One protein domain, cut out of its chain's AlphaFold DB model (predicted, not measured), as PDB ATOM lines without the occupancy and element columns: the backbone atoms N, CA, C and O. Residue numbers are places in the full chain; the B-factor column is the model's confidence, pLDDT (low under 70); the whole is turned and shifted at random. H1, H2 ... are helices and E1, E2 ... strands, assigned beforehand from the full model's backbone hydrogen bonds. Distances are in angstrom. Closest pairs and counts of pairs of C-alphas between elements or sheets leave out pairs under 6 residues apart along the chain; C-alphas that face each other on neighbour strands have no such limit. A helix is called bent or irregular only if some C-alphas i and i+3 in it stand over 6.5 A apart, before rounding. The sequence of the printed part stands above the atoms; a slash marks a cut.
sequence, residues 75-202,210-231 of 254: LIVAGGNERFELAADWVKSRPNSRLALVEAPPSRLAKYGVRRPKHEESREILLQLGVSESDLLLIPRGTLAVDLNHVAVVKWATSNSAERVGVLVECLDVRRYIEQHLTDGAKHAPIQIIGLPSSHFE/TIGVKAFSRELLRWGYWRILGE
ATOM      1  N   LEU A  75      -5.960  32.522  44.060       93.94
ATOM      2  CA  LEU A  75      -4.951  31.469  44.039       93.94
ATOM      3  C   LEU A  75      -4.897  30.790  42.671       93.94
ATOM      4  O   LEU A  75      -5.887  30.255  42.176       93.94
ATOM      5  N   ILE A  76      -3.723  30.796  42.055       92.00
ATOM      6  CA  ILE A  76      -3.483  30.227  40.734       92.00
ATOM      7  C   ILE A  76      -2.871  28.844  40.886       92.00
ATOM      8  O   ILE A  76      -1.812  28.691  41.496       92.00
ATOM      9  N   VAL A  77      -3.497  27.834  40.284       88.94
ATOM     10  CA  VAL A  77      -2.994  26.455  40.328       88.94
ATOM     11  C   VAL A  77      -2.183  26.150  39.070       88.94
ATOM     12  O   VAL A  77      -2.734  25.869  38.003       88.94
ATOM     13  N   ALA A  78      -0.852  26.185  39.174       77.44
ATOM     14  CA  ALA A  78       0.044  25.976  38.035       77.44
ATOM     15  C   ALA A  78       0.336  24.484  37.755       77.44
ATOM     16  O   ALA A  78       1.486  24.048  37.760       77.44
ATOM     17  N   GLY A  79      -0.698  23.684  37.481       69.88
ATOM     18  CA  GLY A  79      -0.592  22.239  37.208       69.88
ATOM     19  C   GLY A  79      -0.481  21.356  38.462       69.88
ATOM     20  O   GLY A  79      -0.464  21.870  39.570       69.88
ATOM     21  N   GLY A  80      -0.392  20.029  38.275       66.88
ATOM     22  CA  GLY A  80      -0.238  19.024  39.346       66.88
ATOM     23  C   GLY A  80      -1.549  18.630  40.049       66.88
ATOM     24  O   GLY A  80      -2.382  19.483  40.317       66.88
ATOM     25  N   ASN A  81      -1.723  17.335  40.353       68.56
ATOM     26  CA  ASN A  81      -2.983  16.798  40.896       68.56
ATOM     27  C   ASN A  81      -3.181  17.101  42.392       68.56
ATOM     28  O   ASN A  81      -4.258  17.523  42.790       68.56
ATOM     29  N   GLU A  82      -2.139  16.949  43.212       77.00
ATOM     30  CA  GLU A  82      -2.212  17.180  44.671       77.00
ATOM     31  C   GLU A  82      -2.479  18.644  45.040       77.00
ATOM     32  O   GLU A  82      -2.933  18.961  46.135       77.00
ATOM     33  N   ARG A  83      -2.237  19.563  44.102       87.12
ATOM     34  CA  ARG A  83      -2.444  20.998  44.314       87.12
ATOM     35  C   ARG A  83      -3.926  21.365  44.302       87.12
ATOM     36  O   ARG A  83      -4.283  22.407  44.840       87.12
ATOM     37  N   PHE A  84      -4.784  20.526  43.711       92.38
ATOM     38  CA  PHE A  84      -6.223  20.779  43.646       92.38
ATOM     39  C   PHE A  84      -6.911  20.594  44.995       92.38
ATOM     40  O   PHE A  84      -7.788  21.387  45.311       92.38
ATOM     41  N   GLU A  85      -6.495  19.611  45.797       92.38
ATOM     42  CA  GLU A  85      -7.046  19.403  47.143       92.38
ATOM     43  C   GLU A  85      -6.733  20.604  48.039       92.38
ATOM     44  O   GLU A  85      -7.644  21.228  48.574       92.38
ATOM     45  N   LEU A  86      -5.463  21.022  48.085       91.69
ATOM     46  CA  LEU A  86      -5.048  22.199  48.851       91.69
ATOM     47  C   LEU A  86      -5.733  23.484  48.366       91.69
ATOM     48  O   LEU A  86      -6.160  24.299  49.179       91.69
ATOM     49  N   ALA A  87      -5.861  23.671  47.050       94.19
ATOM     50  CA  ALA A  87      -6.566  24.822  46.492       94.19
ATOM     51  C   ALA A  87      -8.064  24.806  46.841       94.19
ATOM     52  O   ALA A  87      -8.627  25.848  47.182       94.19
ATOM     53  N   ALA A  88      -8.703  23.635  46.790       95.62
ATOM     54  CA  ALA A  88     -10.105  23.467  47.153       95.62
ATOM     55  C   ALA A  88     -10.343  23.733  48.646       95.62
ATOM     56  O   ALA A  88     -11.299  24.419  49.002       95.62
ATOM     57  N   ASP A  89      -9.469  23.244  49.522       95.25
ATOM     58  CA  ASP A  89      -9.561  23.511  50.959       95.25
ATOM     59  C   ASP A  89      -9.335  24.994  51.264       95.25
ATOM     60  O   ASP A  89     -10.083  25.596  52.040       95.25
ATOM     61  N   TRP A  90      -8.364  25.615  50.590       95.38
ATOM     62  CA  TRP A  90      -8.085  27.038  50.735       95.38
ATOM     63  C   TRP A  90      -9.298  27.898  50.366       95.38
ATOM     64  O   TRP A  90      -9.721  28.713  51.189       95.38
ATOM     65  N   VAL A  91      -9.910  27.672  49.195       96.06
ATOM     66  CA  VAL A  91     -11.041  28.499  48.734       96.06
ATOM     67  C   VAL A  91     -12.281  28.325  49.615       96.06
ATOM     68  O   VAL A  91     -12.951  29.298  49.952       96.06
ATOM     69  N   LYS A  92     -12.541  27.102  50.098       95.56
ATOM     70  CA  LYS A  92     -13.640  26.829  51.038       95.56
ATOM     71  C   LYS A  92     -13.427  27.479  52.402       95.56
ATOM     72  O   LYS A  92     -14.395  27.866  53.051       95.56
ATOM     73  N   SER A  93     -12.176  27.577  52.854       95.44
ATOM     74  CA  SER A  93     -11.836  28.172  54.151       95.44
ATOM     75  C   SER A  93     -11.851  29.704  54.151       95.44
ATOM     76  O   SER A  93     -11.854  30.310  55.223       95.44
ATOM     77  N   ARG A  94     -11.868  30.346  52.972       94.94
ATOM     78  CA  ARG A  94     -11.730  31.800  52.826       94.94
ATOM     79  C   ARG A  94     -12.877  32.404  52.010       94.94
ATOM     80  O   ARG A  94     -12.854  32.345  50.778       94.94
ATOM     81  N   PRO A  95     -13.855  33.050  52.668       88.19
ATOM     82  CA  PRO A  95     -14.904  33.793  51.978       88.19
ATOM     83  C   PRO A  95     -14.306  34.841  51.027       88.19
ATOM     84  O   PRO A  95     -13.340  35.511  51.379       88.19
ATOM     85  N   ASN A  96     -14.901  35.006  49.842       90.31
ATOM     86  CA  ASN A  96     -14.466  35.925  48.773       90.31
ATOM     87  C   ASN A  96     -13.153  35.568  48.064       90.31
ATOM     88  O   ASN A  96     -12.706  36.329  47.203       90.31
ATOM     89  N   SER A  97     -12.545  34.430  48.387       94.88
ATOM     90  CA  SER A  97     -11.389  33.950  47.643       94.88
ATOM     91  C   SER A  97     -11.811  33.239  46.354       94.88
ATOM     92  O   SER A  97     -12.927  32.731  46.243       94.88
ATOM     93  N   ARG A  98     -10.935  33.240  45.345       95.75
ATOM     94  CA  ARG A  98     -11.181  32.570  44.059       95.75
ATOM     95  C   ARG A  98      -9.975  31.763  43.614       95.75
ATOM     96  O   ARG A  98      -8.833  32.122  43.898       95.75
ATOM     97  N   LEU A  99     -10.223  30.697  42.865       95.12
ATOM     98  CA  LEU A  99      -9.186  29.928  42.191       95.12
ATOM     99  C   LEU A  99      -9.117  30.340  40.731       95.12
ATOM    100  O   LEU A  99     -10.145  30.418  40.068       95.12
ATOM    101  N   ALA A 100      -7.917  30.552  40.207       93.44
ATOM    102  CA  ALA A 100      -7.735  30.795  38.787       93.44
ATOM    103  C   ALA A 100      -6.974  29.648  38.115       93.44
ATOM    104  O   ALA A 100      -5.932  29.180  38.584       93.44
ATOM    105  N   LEU A 101      -7.507  29.204  36.983       91.88
ATOM    106  CA  LEU A 101      -6.917  28.201  36.113       91.88
ATOM    107  C   LEU A 101      -6.328  28.891  34.891       91.88
ATOM    108  O   LEU A 101      -6.975  29.733  34.276       91.88
ATOM    109  N   VAL A 102      -5.108  28.520  34.512       88.94
ATOM    110  CA  VAL A 102      -4.497  29.017  33.276       88.94
ATOM    111  C   VAL A 102      -4.948  28.145  32.114       88.94
ATOM    112  O   VAL A 102      -4.769  26.923  32.136       88.94
ATOM    113  N   GLU A 103      -5.512  28.767  31.084       88.81
ATOM    114  CA  GLU A 103      -5.927  28.076  29.873       88.81
ATOM    115  C   GLU A 103      -4.709  27.479  29.142       88.81
ATOM    116  O   GLU A 103      -3.909  28.167  28.503       88.81
ATOM    117  N   ALA A 104      -4.534  26.160  29.256       82.25
ATOM    118  CA  ALA A 104      -3.444  25.459  28.586       82.25
ATOM    119  C   ALA A 104      -3.732  25.250  27.085       82.25
ATOM    120  O   ALA A 104      -4.876  24.939  26.740       82.25
ATOM    121  N   PRO A 105      -2.710  25.288  26.197       80.56
ATOM    122  CA  PRO A 105      -2.853  24.824  24.821       80.56
ATOM    123  C   PRO A 105      -3.558  23.475  24.735       80.56
ATOM    124  O   PRO A 105      -3.202  22.564  25.497       80.56
ATOM    125  N   PRO A 106      -4.420  23.267  23.726       81.50
ATOM    126  CA  PRO A 106      -4.825  21.918  23.395       81.50
ATOM    127  C   PRO A 106      -3.568  21.123  23.019       81.50
ATOM    128  O   PRO A 106      -2.825  21.470  22.092       81.50
ATOM    129  N   SER A 107      -3.313  20.053  23.774       85.00
ATOM    130  CA  SER A 107      -2.302  19.060  23.416       85.00
ATOM    131  C   SER A 107      -2.618  18.468  22.036       85.00
ATOM    132  O   SER A 107      -3.754  18.558  21.573       85.00
ATOM    133  N   ARG A 108      -1.655  17.814  21.371       86.81
ATOM    134  CA  ARG A 108      -1.939  17.119  20.096       86.81
ATOM    135  C   ARG A 108      -3.131  16.167  20.236       86.81
ATOM    136  O   ARG A 108      -4.014  16.178  19.396       86.81
ATOM    137  N   LEU A 109      -3.190  15.422  21.339       89.31
ATOM    138  CA  LEU A 109      -4.307  14.527  21.643       89.31
ATOM    139  C   LEU A 109      -5.624  15.284  21.841       89.31
ATOM    140  O   LEU A 109      -6.657  14.812  21.382       89.31
ATOM    141  N   ALA A 110      -5.586  16.467  22.458       88.75
ATOM    142  CA  ALA A 110      -6.778  17.298  22.602       88.75
ATOM    143  C   ALA A 110      -7.266  17.882  21.278       88.75
ATOM    144  O   ALA A 110      -8.464  17.892  21.025       88.75
ATOM    145  N   LYS A 111      -6.350  18.263  20.380       86.69
ATOM    146  CA  LYS A 111      -6.710  18.688  19.018       86.69
ATOM    147  C   LYS A 111      -7.422  17.587  18.225       86.69
ATOM    148  O   LYS A 111      -8.259  17.899  17.391       86.69
ATOM    149  N   TYR A 112      -7.105  16.321  18.491       91.69
ATOM    150  CA  TYR A 112      -7.770  15.168  17.874       91.69
ATOM    151  C   TYR A 112      -8.984  14.657  18.669       91.69
ATOM    152  O   TYR A 112      -9.499  13.589  18.352       91.69
ATOM    153  N   GLY A 113      -9.424  15.363  19.717       90.06
ATOM    154  CA  GLY A 113     -10.560  14.948  20.549       90.06
ATOM    155  C   GLY A 113     -10.315  13.692  21.395       90.06
ATOM    156  O   GLY A 113     -11.249  13.150  21.972       90.06
ATOM    157  N   VAL A 114      -9.068  13.220  21.491       93.75
ATOM    158  CA  VAL A 114      -8.700  12.022  22.268       93.75
ATOM    159  C   VAL A 114      -8.653  12.325  23.769       93.75
ATOM    160  O   VAL A 114      -8.898  11.447  24.590       93.75
ATOM    161  N   ARG A 115      -8.309  13.561  24.141       91.44
ATOM    162  CA  ARG A 115      -8.187  14.004  25.537       91.44
ATOM    163  C   ARG A 115      -8.755  15.411  25.699       91.44
ATOM    164  O   ARG A 115      -8.664  16.204  24.771       91.44
ATOM    165  N   ARG A 116      -9.294  15.758  26.865       90.06
ATOM    166  CA  ARG A 116      -9.729  17.136  27.133       90.06
ATOM    167  C   ARG A 116      -8.523  18.083  27.282       90.06
ATOM    168  O   ARG A 116      -7.408  17.641  27.585       90.06
ATOM    169  N   PRO A 117      -8.692  19.391  27.040       88.38
ATOM    170  CA  PRO A 117      -7.727  20.392  27.472       88.38
ATOM    171  C   PRO A 117      -7.451  20.277  28.976       88.38
ATOM    172  O   PRO A 117      -8.359  20.066  29.774       88.38
ATOM    173  N   LYS A 118      -6.190  20.455  29.388       87.50
ATOM    174  CA  LYS A 118      -5.799  20.274  30.797       87.50
ATOM    175  C   LYS A 118      -6.564  21.179  31.765       87.50
ATOM    176  O   LYS A 118      -6.815  20.766  32.884       87.50
ATOM    177  N   HIS A 119      -6.903  22.401  31.358       89.12
ATOM    178  CA  HIS A 119      -7.633  23.331  32.220       89.12
ATOM    179  C   HIS A 119      -9.080  22.868  32.472       89.12
ATOM    180  O   HIS A 119      -9.588  23.071  33.569       89.12
ATOM    181  N   GLU A 120      -9.713  22.186  31.510       92.25
ATOM    182  CA  GLU A 120     -11.027  21.562  31.702       92.25
ATOM    183  C   GLU A 120     -10.945  20.370  32.658       92.25
ATOM    184  O   GLU A 120     -11.789  20.241  33.540       92.25
ATOM    185  N   GLU A 121      -9.904  19.538  32.528       92.25
ATOM    186  CA  GLU A 121      -9.645  18.440  33.471       92.25
ATOM    187  C   GLU A 121      -9.453  18.983  34.898       92.25
ATOM    188  O   GLU A 121     -10.079  18.494  35.835       92.25
ATOM    189  N   SER A 122      -8.647  20.038  35.064       92.00
ATOM    190  CA  SER A 122      -8.461  20.715  36.354       92.00
ATOM    191  C   SER A 122      -9.773  21.267  36.916       92.00
ATOM    192  O   SER A 122     -10.042  21.125  38.106       92.00
ATOM    193  N   ARG A 123     -10.596  21.898  36.066       94.19
ATOM    194  CA  ARG A 123     -11.907  22.435  36.450       94.19
ATOM    195  C   ARG A 123     -12.825  21.326  36.950       94.19
ATOM    196  O   ARG A 123     -13.409  21.464  38.015       94.19
ATOM    197  N   GLU A 124     -12.924  20.219  36.221       94.75
ATOM    198  CA  GLU A 124     -13.737  19.064  36.614       94.75
ATOM    199  C   GLU A 124     -13.295  18.479  37.962       94.75
ATOM    200  O   GLU A 124     -14.143  18.214  38.812       94.75
ATOM    201  N   ILE A 125     -11.985  18.352  38.196       94.75
ATOM    202  CA  ILE A 125     -11.446  17.891  39.483       94.75
ATOM    203  C   ILE A 125     -11.828  18.855  40.618       94.75
ATOM    204  O   ILE A 125     -12.309  18.411  41.656       94.75
ATOM    205  N   LEU A 126     -11.672  20.170  40.432       95.12
ATOM    206  CA  LEU A 126     -12.028  21.161  41.458       95.12
ATOM    207  C   LEU A 126     -13.531  21.165  41.772       95.12
ATOM    208  O   LEU A 126     -13.915  21.263  42.937       95.12
ATOM    209  N   LEU A 127     -14.381  20.988  40.757       96.62
ATOM    210  CA  LEU A 127     -15.825  20.837  40.946       96.62
ATOM    211  C   LEU A 127     -16.169  19.561  41.727       96.62
ATOM    212  O   LEU A 127     -17.012  19.599  42.621       96.62
ATOM    213  N   GLN A 128     -15.500  18.439  41.442       96.81
ATOM    214  CA  GLN A 128     -15.664  17.191  42.203       96.81
ATOM    215  C   GLN A 128     -15.198  17.332  43.654       96.81
ATOM    216  O   GLN A 128     -15.799  16.752  44.557       96.81
ATOM    217  N   LEU A 129     -14.172  18.150  43.887       96.56
ATOM    218  CA  LEU A 129     -13.731  18.535  45.222       96.56
ATOM    219  C   LEU A 129     -14.686  19.535  45.889       96.56
ATOM    220  O   LEU A 129     -14.437  19.919  47.025       96.56
ATOM    221  N   GLY A 130     -15.787  19.941  45.255       97.00
ATOM    222  CA  GLY A 130     -16.808  20.808  45.844       97.00
ATOM    223  C   GLY A 130     -16.467  22.298  45.829       97.00
ATOM    224  O   GLY A 130     -17.003  23.040  46.649       97.00
ATOM    225  N   VAL A 131     -15.572  22.741  44.944       97.06
ATOM    226  CA  VAL A 131     -15.409  24.168  44.630       97.06
ATOM    227  C   VAL A 131     -16.581  24.611  43.757       97.06
ATOM    228  O   VAL A 131     -16.948  23.899  42.823       97.06
ATOM    229  N   SER A 132     -17.184  25.764  44.045       97.38
ATOM    230  CA  SER A 132     -18.297  26.267  43.233       97.38
ATOM    231  C   SER A 132     -17.796  26.835  41.908       97.38
ATOM    232  O   SER A 132     -16.726  27.433  41.841       97.38
ATOM    233  N   GLU A 133     -18.611  26.736  40.857       96.94
ATOM    234  CA  GLU A 133     -18.279  27.308  39.545       96.94
ATOM    235  C   GLU A 133     -17.990  28.815  39.614       96.94
ATOM    236  O   GLU A 133     -17.095  29.308  38.939       96.94
ATOM    237  N   SER A 134     -18.714  29.545  40.469       96.56
ATOM    238  CA  SER A 134     -18.527  30.985  40.692       96.56
ATOM    239  C   SER A 134     -17.173  31.359  41.293       96.56
ATOM    240  O   SER A 134     -16.759  32.516  41.187       96.56
ATOM    241  N   ASP A 135     -16.505  30.401  41.935       96.81
ATOM    242  CA  ASP A 135     -15.220  30.597  42.601       96.81
ATOM    243  C   ASP A 135     -14.054  30.275  41.657       96.81
ATOM    244  O   ASP A 135     -12.896  30.515  42.000       96.81
ATOM    245  N   LEU A 136     -14.351  29.751  40.462       95.56
ATOM    246  CA  LEU A 136     -13.378  29.426  39.431       95.56
ATOM    247  C   LEU A 136     -13.272  30.560  38.407       95.56
ATOM    248  O   LEU A 136     -14.249  31.019  37.819       95.56
ATOM    249  N   LEU A 137     -12.041  30.985  38.160       94.38
ATOM    250  CA  LEU A 137     -11.665  31.936  37.128       94.38
ATOM    251  C   LEU A 137     -10.841  31.215  36.068       94.38
ATOM    252  O   LEU A 137      -9.992  30.379  36.381       94.38
ATOM    253  N   LEU A 138     -11.049  31.574  34.807       91.88
ATOM    254  CA  LEU A 138     -10.189  31.138  33.716       91.88
ATOM    255  C   LEU A 138      -9.329  32.319  33.278       91.88
ATOM    256  O   LEU A 138      -9.846  33.362  32.880       91.88
ATOM    257  N   ILE A 139      -8.012  32.155  33.363       89.50
ATOM    258  CA  ILE A 139      -7.046  33.100  32.817       89.50
ATOM    259  C   ILE A 139      -6.879  32.742  31.342       89.50
ATOM    260  O   ILE A 139      -6.314  31.676  31.050       89.50
ATOM    261  N   PRO A 140      -7.371  33.594  30.422       84.19
ATOM    262  CA  PRO A 140      -7.253  33.335  29.004       84.19
ATOM    263  C   PRO A 140      -5.784  33.305  28.620       84.19
ATOM    264  O   PRO A 140      -4.930  34.009  29.174       84.19
ATOM    265  N   ARG A 141      -5.489  32.459  27.650       74.81
ATOM    266  CA  ARG A 141      -4.130  32.269  27.180       74.81
ATOM    267  C   ARG A 141      -3.534  33.555  26.588       74.81
ATOM    268  O   ARG A 141      -4.160  34.216  25.767       74.81
ATOM    269  N   GLY A 142      -2.269  33.832  26.919       60.22
ATOM    270  CA  GLY A 142      -1.457  34.844  26.228       60.22
ATOM    271  C   GLY A 142      -0.719  34.319  24.989       60.22
ATOM    272  O   GLY A 142      -0.722  34.976  23.956       60.22
ATOM    273  N   THR A 143      -0.084  33.137  25.063       58.28
ATOM    274  CA  THR A 143       0.905  32.685  24.052       58.28
ATOM    275  C   THR A 143       1.042  31.163  23.928       58.28
ATOM    276  O   THR A 143       0.638  30.402  24.813       58.28
ATOM    277  N   LEU A 144       1.644  30.684  22.823       54.03
ATOM    278  CA  LEU A 144       1.693  29.254  22.503       54.03
ATOM    279  C   LEU A 144       2.588  28.393  23.432       54.03
ATOM    280  O   LEU A 144       2.327  27.200  23.618       54.03
ATOM    281  N   ALA A 145       3.613  28.993  24.035       62.03
ATOM    282  CA  ALA A 145       4.615  28.290  24.830       62.03
ATOM    283  C   ALA A 145       4.184  28.090  26.293       62.03
ATOM    284  O   ALA A 145       3.743  29.025  26.954       62.03
ATOM    285  N   VAL A 146       4.377  26.870  26.806       59.28
ATOM    286  CA  VAL A 146       4.147  26.508  28.221       59.28
ATOM    287  C   VAL A 146       5.002  27.362  29.159       59.28
ATOM    288  O   VAL A 146       4.561  27.723  30.249       59.28
ATOM    289  N   ASP A 147       6.196  27.731  28.699       62.94
ATOM    290  CA  ASP A 147       7.147  28.522  29.471       62.94
ATOM    291  C   ASP A 147       6.678  29.966  29.687       62.94
ATOM    292  O   ASP A 147       7.191  30.609  30.588       62.94
ATOM    293  N   LEU A 148       5.663  30.447  28.954       65.81
ATOM    294  CA  LEU A 148       5.110  31.806  29.058       65.81
ATOM    295  C   LEU A 148       3.840  31.895  29.926       65.81
ATOM    296  O   LEU A 148       3.221  32.956  30.018       65.81
ATOM    297  N   ASN A 149       3.443  30.812  30.602       76.38
ATOM    298  CA  ASN A 149       2.293  30.847  31.514       76.38
ATOM    299  C   ASN A 149       2.460  31.903  32.621       76.38
ATOM    300  O   ASN A 149       1.477  32.510  33.034       76.38
ATOM    301  N   HIS A 150       3.691  32.153  33.077       77.19
ATOM    302  CA  HIS A 150       3.977  33.201  34.057       77.19
ATOM    303  C   HIS A 150       3.674  34.604  33.506       77.19
ATOM    304  O   HIS A 150       3.075  35.405  34.214       77.19
ATOM    305  N   VAL A 151       3.986  34.881  32.234       79.06
ATOM    306  CA  VAL A 151       3.682  36.169  31.585       79.06
ATOM    307  C   VAL A 151       2.176  36.396  31.529       79.06
ATOM    308  O   VAL A 151       1.698  37.474  31.876       79.06
ATOM    309  N   ALA A 152       1.408  35.370  31.147       81.44
ATOM    310  CA  ALA A 152      -0.052  35.454  31.130       81.44
ATOM    311  C   ALA A 152      -0.621  35.723  32.533       81.44
ATOM    312  O   ALA A 152      -1.506  36.562  32.678       81.44
ATOM    313  N   VAL A 153      -0.072  35.070  33.563       85.12
ATOM    314  CA  VAL A 153      -0.441  35.294  34.968       85.12
ATOM    315  C   VAL A 153      -0.132  36.723  35.413       85.12
ATOM    316  O   VAL A 153      -1.014  37.389  35.948       85.12
ATOM    317  N   VAL A 154       1.080  37.222  35.157       82.19
ATOM    318  CA  VAL A 154       1.490  38.589  35.517       82.19
ATOM    319  C   VAL A 154       0.625  39.621  34.797       82.19
ATOM    320  O   VAL A 154       0.110  40.548  35.429       82.19
ATOM    321  N   LYS A 155       0.416  39.449  33.486       82.75
ATOM    322  CA  LYS A 155      -0.432  40.324  32.670       82.75
ATOM    323  C   LYS A 155      -1.862  40.333  33.195       82.75
ATOM    324  O   LYS A 155      -2.418  41.403  33.415       82.75
ATOM    325  N   TRP A 156      -2.432  39.159  33.457       86.44
ATOM    326  CA  TRP A 156      -3.778  39.032  34.006       86.44
ATOM    327  C   TRP A 156      -3.903  39.683  35.388       86.44
ATOM    328  O   TRP A 156      -4.823  40.473  35.592       86.44
ATOM    329  N   ALA A 157      -2.968  39.420  36.304       86.56
ATOM    330  CA  ALA A 157      -2.973  39.995  37.650       86.56
ATOM    331  C   ALA A 157      -2.898  41.529  37.607       86.56
ATOM    332  O   ALA A 157      -3.646  42.207  38.310       86.56
ATOM    333  N   THR A 158      -2.056  42.067  36.722       84.69
ATOM    334  CA  THR A 158      -1.907  43.513  36.514       84.69
ATOM    335  C   THR A 158      -3.167  44.128  35.897       84.69
ATOM    336  O   THR A 158      -3.637  45.159  36.365       84.69
ATOM    337  N   SER A 159      -3.746  43.505  34.863       84.00
ATOM    338  CA  SER A 159      -4.931  44.031  34.166       84.00
ATOM    339  C   SER A 159      -6.218  43.967  34.988       84.00
ATOM    340  O   SER A 159      -7.114  44.773  34.758       84.00
ATOM    341  N   ASN A 160      -6.327  43.026  35.928       83.75
ATOM    342  CA  ASN A 160      -7.513  42.875  36.775       83.75
ATOM    343  C   ASN A 160      -7.393  43.622  38.111       83.75
ATOM    344  O   ASN A 160      -8.269  43.467  38.959       83.75
ATOM    345  N   SER A 161      -6.327  44.410  38.309       78.44
ATOM    346  CA  SER A 161      -6.041  45.107  39.572       78.44
ATOM    347  C   SER A 161      -6.163  44.181  40.786       78.44
ATOM    348  O   SER A 161      -6.699  44.573  41.822       78.44
ATOM    349  N   ALA A 162      -5.727  42.926  40.639       72.25
ATOM    350  CA  ALA A 162      -5.858  41.946  41.702       72.25
ATOM    351  C   ALA A 162      -5.010  42.392  42.900       72.25
ATOM    352  O   ALA A 162      -3.805  42.607  42.760       72.25
ATOM    353  N   GLU A 163      -5.646  42.537  44.066       74.12
ATOM    354  CA  GLU A 163      -4.997  43.106  45.253       74.12
ATOM    355  C   GLU A 163      -3.806  42.275  45.725       74.12
ATOM    356  O   GLU A 163      -2.842  42.860  46.200       74.12
ATOM    357  N   ARG A 164      -3.873  40.942  45.583       87.88
ATOM    358  CA  ARG A 164      -2.835  39.965  45.950       87.88
ATOM    359  C   ARG A 164      -3.145  38.608  45.322       87.88
ATOM    360  O   ARG A 164      -4.236  38.061  45.503       87.88
ATOM    361  N   VAL A 165      -2.177  38.052  44.599       90.75
ATOM    362  CA  VAL A 165      -2.332  36.789  43.862       90.75
ATOM    363  C   VAL A 165      -1.314  35.771  44.359       90.75
ATOM    364  O   VAL A 165      -0.117  36.021  44.314       90.75
ATOM    365  N   GLY A 166      -1.773  34.605  44.797       92.12
ATOM    366  CA  GLY A 166      -0.919  33.465  45.116       92.12
ATOM    367  C   GLY A 166      -0.756  32.558  43.900       92.12
ATOM    368  O   GLY A 166      -1.712  32.338  43.163       92.12
ATOM    369  N   VAL A 167       0.425  31.982  43.686       91.50
ATOM    370  CA  VAL A 167       0.663  30.974  42.640       91.50
ATOM    371  C   VAL A 167       1.206  29.706  43.285       91.50
ATOM    372  O   VAL A 167       2.316  29.705  43.813       91.50
ATOM    373  N   LEU A 168       0.433  28.620  43.214       91.50
ATOM    374  CA  LEU A 168       0.842  27.299  43.686       91.50
ATOM    375  C   LEU A 168       1.721  26.606  42.648       91.50
ATOM    376  O   LEU A 168       1.259  26.236  41.560       91.50
ATOM    377  N   VAL A 169       2.971  26.359  43.016       88.44
ATOM    378  CA  VAL A 169       3.959  25.670  42.181       88.44
ATOM    379  C   VAL A 169       4.613  24.530  42.955       88.44
ATOM    380  O   VAL A 169       4.594  24.494  44.181       88.44
ATOM    381  N   GLU A 170       5.206  23.574  42.247       86.81
ATOM    382  CA  GLU A 170       6.081  22.590  42.894       86.81
ATOM    383  C   GLU A 170       7.333  23.275  43.462       86.81
ATOM    384  O   GLU A 170       7.844  24.222  42.868       86.81
ATOM    385  N   CYS A 171       7.867  22.772  44.579       85.62
ATOM    386  CA  CYS A 171       9.047  23.346  45.243       85.62
ATOM    387  C   CYS A 171      10.261  23.568  44.318       85.62
ATOM    388  O   CYS A 171      10.976  24.554  44.475       85.62
ATOM    389  N   LEU A 172      10.478  22.704  43.322       85.12
ATOM    390  CA  LEU A 172      11.555  22.857  42.332       85.12
ATOM    391  C   LEU A 172      11.283  23.939  41.277       85.12
ATOM    392  O   LEU A 172      12.214  24.432  40.650       85.12
ATOM    393  N   ASP A 173      10.022  24.313  41.079       83.69
ATOM    394  CA  ASP A 173       9.620  25.323  40.103       83.69
ATOM    395  C   ASP A 173       9.615  26.740  40.701       83.69
ATOM    396  O   ASP A 173       9.652  27.717  39.953       83.69
ATOM    397  N   VAL A 174       9.608  26.883  42.032       85.62
ATOM    398  CA  VAL A 174       9.541  28.185  42.726       85.62
ATOM    399  C   VAL A 174      10.616  29.147  42.244       85.62
ATOM    400  O   VAL A 174      10.305  30.282  41.889       85.62
ATOM    401  N   ARG A 175      11.877  28.704  42.197       83.56
ATOM    402  CA  ARG A 175      12.998  29.571  41.820       83.56
ATOM    403  C   ARG A 175      12.827  30.122  40.409       83.56
ATOM    404  O   ARG A 175      13.029  31.315  40.198       83.56
ATOM    405  N   ARG A 176      12.400  29.269  39.473       80.19
ATOM    406  CA  ARG A 176      12.087  29.662  38.095       80.19
ATOM    407  C   ARG A 176      11.006  30.733  38.074       80.19
ATOM    408  O   ARG A 176      11.191  31.757  37.429       80.19
ATOM    409  N   TYR A 177       9.908  30.512  38.795       79.44
ATOM    410  CA  TYR A 177       8.836  31.497  38.886       79.44
ATOM    411  C   TYR A 177       9.356  32.818  39.462       79.44
ATOM    412  O   TYR A 177       9.147  33.852  38.842       79.44
ATOM    413  N   ILE A 178      10.105  32.803  40.566       81.25
ATOM    414  CA  ILE A 178      10.684  34.016  41.161       81.25
ATOM    415  C   ILE A 178      11.577  34.758  40.158       81.25
ATOM    416  O   ILE A 178      11.380  35.947  39.934       81.25
ATOM    417  N   GLU A 179      12.533  34.080  39.522       78.75
ATOM    418  CA  GLU A 179      13.448  34.713  38.561       78.75
ATOM    419  C   GLU A 179      12.700  35.281  37.349       78.75
ATOM    420  O   GLU A 179      13.004  36.389  36.902       78.75
ATOM    421  N   GLN A 180      11.676  34.575  36.865       75.06
ATOM    422  CA  GLN A 180      10.832  35.050  35.774       75.06
ATOM    423  C   GLN A 180      10.024  36.294  36.154       75.06
ATOM    424  O   GLN A 180      10.030  37.284  35.426       75.06
ATOM    425  N   HIS A 181       9.418  36.301  37.340       71.38
ATOM    426  CA  HIS A 181       8.633  37.440  37.818       71.38
ATOM    427  C   HIS A 181       9.514  38.660  38.132       71.38
ATOM    428  O   HIS A 181       9.127  39.792  37.851       71.38
ATOM    429  N   LEU A 182      10.720  38.454  38.675       66.00
ATOM    430  CA  LEU A 182      11.643  39.547  38.996       66.00
ATOM    431  C   LEU A 182      12.203  40.252  37.750       66.00
ATOM    432  O   LEU A 182      12.561  41.427  37.837       66.00
ATOM    433  N   THR A 183      12.291  39.557  36.612       64.12
ATOM    434  CA  THR A 183      12.922  40.092  35.395       64.12
ATOM    435  C   THR A 183      11.971  40.972  34.576       64.12
ATOM    436  O   THR A 183      12.398  41.999  34.052       64.12
ATOM    437  N   ASP A 184      10.675  40.650  34.540       60.12
ATOM    438  CA  ASP A 184       9.700  41.281  33.633       60.12
ATOM    439  C   ASP A 184       9.049  42.566  34.177       60.12
ATOM    440  O   ASP A 184       7.981  42.990  33.738       60.12
ATOM    441  N   GLY A 185       9.683  43.234  35.145       49.41
ATOM    442  CA  GLY A 185       9.165  44.496  35.680       49.41
ATOM    443  C   GLY A 185       7.911  44.338  36.549       49.41
ATOM    444  O   GLY A 185       7.254  45.337  36.847       49.41
ATOM    445  N   ALA A 186       7.619  43.127  37.041       51.38
ATOM    446  CA  ALA A 186       6.506  42.826  37.948       51.38
ATOM    447  C   ALA A 186       6.680  43.409  39.369       51.38
ATOM    448  O   ALA A 186       6.159  42.872  40.339       51.38
ATOM    449  N   LYS A 187       7.349  44.562  39.510       54.97
ATOM    450  CA  LYS A 187       7.354  45.353  40.750       54.97
ATOM    451  C   LYS A 187       5.952  45.838  41.151       54.97
ATOM    452  O   LYS A 187       5.798  46.363  42.247       54.97
ATOM    453  N   HIS A 188       4.957  45.697  40.272       54.44
ATOM    454  CA  HIS A 188       3.619  46.261  40.441       54.44
ATOM    455  C   HIS A 188       2.519  45.238  40.744       54.44
ATOM    456  O   HIS A 188       1.484  45.640  41.264       54.44
ATOM    457  N   ALA A 189       2.721  43.945  40.462       63.34
ATOM    458  CA  ALA A 189       1.741  42.916  40.796       63.34
ATOM    459  C   ALA A 189       2.173  42.211  42.097       63.34
ATOM    460  O   ALA A 189       3.246  41.601  42.113       63.34
ATOM    461  N   PRO A 190       1.386  42.278  43.184       78.38
ATOM    462  CA  PRO A 190       1.678  41.599  44.446       78.38
ATOM    463  C   PRO A 190       1.431  40.087  44.308       78.38
ATOM    464  O   PRO A 190       0.426  39.545  44.770       78.38
ATOM    465  N   ILE A 191       2.343  39.417  43.601       87.00
ATOM    466  CA  ILE A 191       2.311  37.978  43.348       87.00
ATOM    467  C   ILE A 191       3.159  37.262  44.400       87.00
ATOM    468  O   ILE A 191       4.368  37.474  44.490       87.00
ATOM    469  N   GLN A 192       2.528  36.374  45.161       89.81
ATOM    470  CA  GLN A 192       3.184  35.459  46.083       89.81
ATOM    471  C   GLN A 192       3.372  34.100  45.399       89.81
ATOM    472  O   GLN A 192       2.402  33.446  45.021       89.81
ATOM    473  N   ILE A 193       4.614  33.640  45.248       89.06
ATOM    474  CA  ILE A 193       4.899  32.283  44.761       89.06
ATOM    475  C   ILE A 193       4.947  31.336  45.961       89.06
ATOM    476  O   ILE A 193       5.770  31.520  46.854       89.06
ATOM    477  N   ILE A 194       4.081  30.324  45.973       89.81
ATOM    478  CA  ILE A 194       3.979  29.340  47.052       89.81
ATOM    479  C   ILE A 194       4.480  27.989  46.543       89.81
ATOM    480  O   ILE A 194       3.868  27.368  45.667       89.81
ATOM    481  N   GLY A 195       5.605  27.539  47.098       88.81
ATOM    482  CA  GLY A 195       6.141  26.203  46.867       88.81
ATOM    483  C   GLY A 195       5.376  25.151  47.656       88.81
ATOM    484  O   GLY A 195       5.229  25.275  48.869       88.81
ATOM    485  N   LEU A 196       4.915  24.113  46.965       87.69
ATOM    486  CA  LEU A 196       4.338  22.926  47.580       87.69
ATOM    487  C   LEU A 196       5.355  21.778  47.625       87.69
ATOM    488  O   LEU A 196       6.170  21.632  46.696       87.69
ATOM    489  N   PRO A 197       5.296  20.928  48.668       83.88
ATOM    490  CA  PRO A 197       6.059  19.691  48.695       83.88
ATOM    491  C   PRO A 197       5.673  18.812  47.505       83.88
ATOM    492  O   PRO A 197       4.546  18.850  47.012       83.88
ATOM    493  N   SER A 198       6.634  18.036  47.012       84.31
ATOM    494  CA  SER A 198       6.346  17.055  45.971       84.31
ATOM    495  C   SER A 198       5.704  15.816  46.591       84.31
ATOM    496  O   SER A 198       6.177  15.330  47.616       84.31
ATOM    497  N   SER A 199       4.743  15.220  45.882       83.44
ATOM    498  CA  SER A 199       4.223  13.856  46.102       83.44
ATOM    499  C   SER A 199       5.313  12.814  46.319       83.44
ATOM    500  O   SER A 199       5.114  11.767  46.929       83.44
ATOM    501  N   HIS A 200       6.447  13.036  45.654       86.00
ATOM    502  CA  HIS A 200       7.435  12.008  45.373       86.00
ATOM    503  C   HIS A 200       8.685  12.126  46.241       86.00
ATOM    504  O   HIS A 200       9.518  11.213  46.221       86.00
ATOM    505  N   PHE A 201       8.872  13.260  46.920       86.12
ATOM    506  CA  PHE A 201      10.022  13.518  47.778       86.12
ATOM    507  C   PHE A 201       9.830  14.770  48.644       86.12
ATOM    508  O   PHE A 201       9.206  15.749  48.237       86.12
ATOM    509  N   GLU A 202      10.477  14.768  49.806       85.12
ATOM    510  CA  GLU A 202      10.603  15.940  50.674       85.12
ATOM    511  C   GLU A 202      11.715  16.878  50.169       85.12
ATOM    512  O   GLU A 202      12.691  16.437  49.551       85.12
ATOM    513  N   THR A 210      14.962   8.901  43.141       89.81
ATOM    514  CA  THR A 210      15.309   8.965  41.710       89.81
ATOM    515  C   THR A 210      14.474  10.015  40.974       89.81
ATOM    516  O   THR A 210      14.968  10.646  40.039       89.81
ATOM    517  N   ILE A 211      13.221  10.222  41.396       89.31
ATOM    518  CA  ILE A 211      12.342  11.257  40.837       89.31
ATOM    519  C   ILE A 211      12.874  12.644  41.213       89.31
ATOM    520  O   ILE A 211      13.025  13.486  40.330       89.31
ATOM    521  N   GLY A 212      13.237  12.844  42.484       89.25
ATOM    522  CA  GLY A 212      13.800  14.104  42.978       89.25
ATOM    523  C   GLY A 212      15.113  14.474  42.293       89.25
ATOM    524  O   GLY A 212      15.241  15.585  41.785       89.25
ATOM    525  N   VAL A 213      16.051  13.530  42.163       88.56
ATOM    526  CA  VAL A 213      17.316  13.749  41.438       88.56
ATOM    527  C   VAL A 213      17.061  14.138  39.982       88.56
ATOM    528  O   VAL A 213      17.643  15.106  39.504       88.56
ATOM    529  N   LYS A 214      16.169  13.432  39.271       88.94
ATOM    530  CA  LYS A 214      15.839  13.757  37.872       88.94
ATOM    531  C   LYS A 214      15.207  15.139  37.731       88.94
ATOM    532  O   LYS A 214      15.580  15.883  36.825       88.94
ATOM    533  N   ALA A 215      14.251  15.470  38.597       86.69
ATOM    534  CA  ALA A 215      13.576  16.760  38.577       86.69
ATOM    535  C   ALA A 215      14.563  17.898  38.881       86.69
ATOM    536  O   ALA A 215      14.628  18.862  38.123       86.69
ATOM    537  N   PHE A 216      15.412  17.727  39.897       88.94
ATOM    538  CA  PHE A 216      16.466  18.676  40.238       88.94
ATOM    539  C   PHE A 216      17.484  18.852  39.105       88.94
ATOM    540  O   PHE A 216      17.778  19.974  38.712       88.94
ATOM    541  N   SER A 217      18.003  17.758  38.531       87.88
ATOM    542  CA  SER A 217      18.951  17.831  37.410       87.88
ATOM    543  C   SER A 217      18.353  18.544  36.201       87.88
ATOM    544  O   SER A 217      19.057  19.297  35.534       87.88
ATOM    545  N   ARG A 218      17.060  18.341  35.917       87.81
ATOM    546  CA  ARG A 218      16.364  19.049  34.836       87.81
ATOM    547  C   ARG A 218      16.317  20.554  35.089       87.81
ATOM    548  O   ARG A 218      16.634  21.308  34.173       87.81
ATOM    549  N   GLU A 219      15.948  20.985  36.294       85.31
ATOM    550  CA  GLU A 219      15.906  22.416  36.621       85.31
ATOM    551  C   GLU A 219      17.310  23.030  36.683       85.31
ATOM    552  O   GLU A 219      17.512  24.117  36.154       85.31
ATOM    553  N   LEU A 220      18.316  22.311  37.194       86.69
ATOM    554  CA  LEU A 220      19.713  22.755  37.165       86.69
ATOM    555  C   LEU A 220      20.226  22.941  35.727       86.69
ATOM    556  O   LEU A 220      20.861  23.950  35.425       86.69
ATOM    557  N   LEU A 221      19.957  21.979  34.836       86.62
ATOM    558  CA  LEU A 221      20.355  22.068  33.428       86.62
ATOM    559  C   LEU A 221      19.638  23.213  32.712       86.62
ATOM    560  O   LEU A 221      20.279  23.930  31.950       86.62
ATOM    561  N   ARG A 222      18.339  23.413  32.971       81.75
ATOM    562  CA  ARG A 222      17.575  24.551  32.435       81.75
ATOM    563  C   ARG A 222      18.127  25.882  32.922       81.75
ATOM    564  O   ARG A 222      18.394  26.757  32.107       81.75
ATOM    565  N   TRP A 223      18.352  26.009  34.227       82.38
ATOM    566  CA  TRP A 223      18.921  27.212  34.820       82.38
ATOM    567  C   TRP A 223      20.306  27.519  34.239       82.38
ATOM    568  O   TRP A 223      20.575  28.646  33.824       82.38
ATOM    569  N   GLY A 224      21.168  26.503  34.126       83.56
ATOM    570  CA  GLY A 224      22.485  26.634  33.504       83.56
ATOM    571  C   GLY A 224      22.399  27.037  32.031       83.56
ATOM    572  O   GLY A 224      23.114  27.942  31.605       83.56
ATOM    573  N   TYR A 225      21.493  26.418  31.270       83.50
ATOM    574  CA  TYR A 225      21.221  26.760  29.872       83.50
ATOM    575  C   TYR A 225      20.822  28.237  29.724       83.50
ATOM    576  O   TYR A 225      21.465  28.959  28.960       83.50
ATOM    577  N   TRP A 226      19.856  28.722  30.516       77.44
ATOM    578  CA  TRP A 226      19.435  30.130  30.506       77.44
ATOM    579  C   TRP A 226      20.569  31.080  30.880       77.44
ATOM    580  O   TRP A 226      20.773  32.109  30.236       77.44
ATOM    581  N   ARG A 227      21.359  30.725  31.900       79.62
ATOM    582  CA  ARG A 227      22.461  31.574  32.359       79.62
ATOM    583  C   ARG A 227      23.579  31.694  31.325       79.62
ATOM    584  O   ARG A 227      24.158  32.772  31.212       79.62
ATOM    585  N   ILE A 228      23.882  30.611  30.609       81.94
ATOM    586  CA  ILE A 228      24.965  30.553  29.616       81.94
ATOM    587  C   ILE A 228      24.561  31.246  28.317       81.94
ATOM    588  O   ILE A 228      25.351  32.015  27.774       81.94
ATOM    589  N   LEU A 229      23.356  30.981  27.812       78.69
ATOM    590  CA  LEU A 229      22.934  31.500  26.510       78.69
ATOM    591  C   LEU A 229      22.371  32.919  26.573       78.69
ATOM    592  O   LEU A 229      22.158  33.533  25.533       78.69
ATOM    593  N   GLY A 230      22.135  33.460  27.772       65.50
ATOM    594  CA  GLY A 230      21.561  34.797  27.928       65.50
ATOM    595  C   GLY A 230      20.108  34.891  27.457       65.50
ATOM    596  O   GLY A 230      19.550  35.986  27.423       65.50
ATOM    597  N   GLU A 231      19.484  33.754  27.136       64.88
ATOM    598  CA  GLU A 231      18.038  33.598  27.043       64.88
ATOM    599  C   GLU A 231      17.489  33.734  28.467       64.88
ATOM    600  O   GLU A 231      17.316  32.753  29.189       64.88
TER     601      GLU A 231
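AT A GLANCE: This is residues 75 to 202 and 210 to 231 of the 254 residues of an uncharacterized protein of Planctomycetaceae bacterium (UniProt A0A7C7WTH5). A strongly twisted sheet of five parallel strands makes the core, with H1 and H3 covering one face and H4 and H5 the other, three layers in all. The long last helix, H6, runs outside this body beside H5, and residues 224 to 231, of which 224 to 229 belong to H6, stick out; short H2 lies off the sheet. The printed part has 150 residues with six named helices and five named strands, in the order E1 H1 E2 H2 H3 E3 H4 E4 H5 E5 H6, and its class is mixed. The sheet's order is E3 E2 E1 E4 E5. The whole is compact, with a radius of gyration of the C-alphas of 15.9 A and spans of 45 by 38 by 35 A.

IN THESE COORDINATES: E1, residues 75 to 77, begins at C-alpha 75 (-4.951, 31.469, 44.039). H1 is residues 82 to 93, 17.4 A long, and E2 residues 98 to 102, 13.2 A. H2, residues 108 to 111, and H3, residues 118 to 128, 15.4 A, precede E3, residues 136 to 139. H4, residues 146 to 159, 20.6 A, is irregular: C-alphas 147 and 150 are 7.3 A apart. E4 is residues 165 to 170, 16.5 A, H5 residues 174 to 183, 14.4 A, and E5 residues 191 to 196, 15.8 A. H6, residues 210 to 229, 28.2 A, ends at C-alpha 229 (22.934, 31.500, 26.510).

HOW THE PARTS SIT: Within hydrogen-bond range are N 137 and O 99 between E3 and E2, 2.7 A, N 100 and O 75 between E2 and E1, 2.8 A, N 76 and O 166 between E1 and E4, 2.8 A, and N 192 and O 165 between E4 and E5, 2.8 A. E1, H1, E2, then E2, H2, H3, E3, and E4, H5, E5 are strand-helix-strand units, parallel neighbour strands joined through helices; E3, H4, E4 is a split one, with E2 and E1 between its strands. Each crossover is right-handed. H3 is over E2 at a height over the sheet of 9.8 A; H5 is over E5 at 9.9 A. H1 touches H3 with residues 84 to 88 alone, the closest C-alphas being those of Phe 84 and Leu 126, 6.2 A. H4 touches H5 with residues 150 to 154 alone, closest at the C-alphas of His 150 and Tyr 177, 7.1 A. H5 and H6 are close but not clearly touching, closest at the C-alphas of Arg 176 and Trp 223, 8.0 A, at a shallow tilt of 18 degrees. H2 and H3 are apart. Every O i to N i+4 pair is within hydrogen-bond range in H3, H5 and H6; H1 has 7 of 8, H4 8 of 10, and H2 is too short for one.

THE WHOLE: The C-alphas farthest apart, those of Gly 130 and Ile 228, are 45.9 A apart. Residues 203 to 209 are not printed; C-alphas 202 and 210 are 12.3 A apart across this cut, in the link from E5 to H6. Of the links printed whole, none is long. Mean pLDDT of the printed part is 84.1; residues 79 to 81, 142 to 148, 182 to 189 and 230 to 231 are under 70.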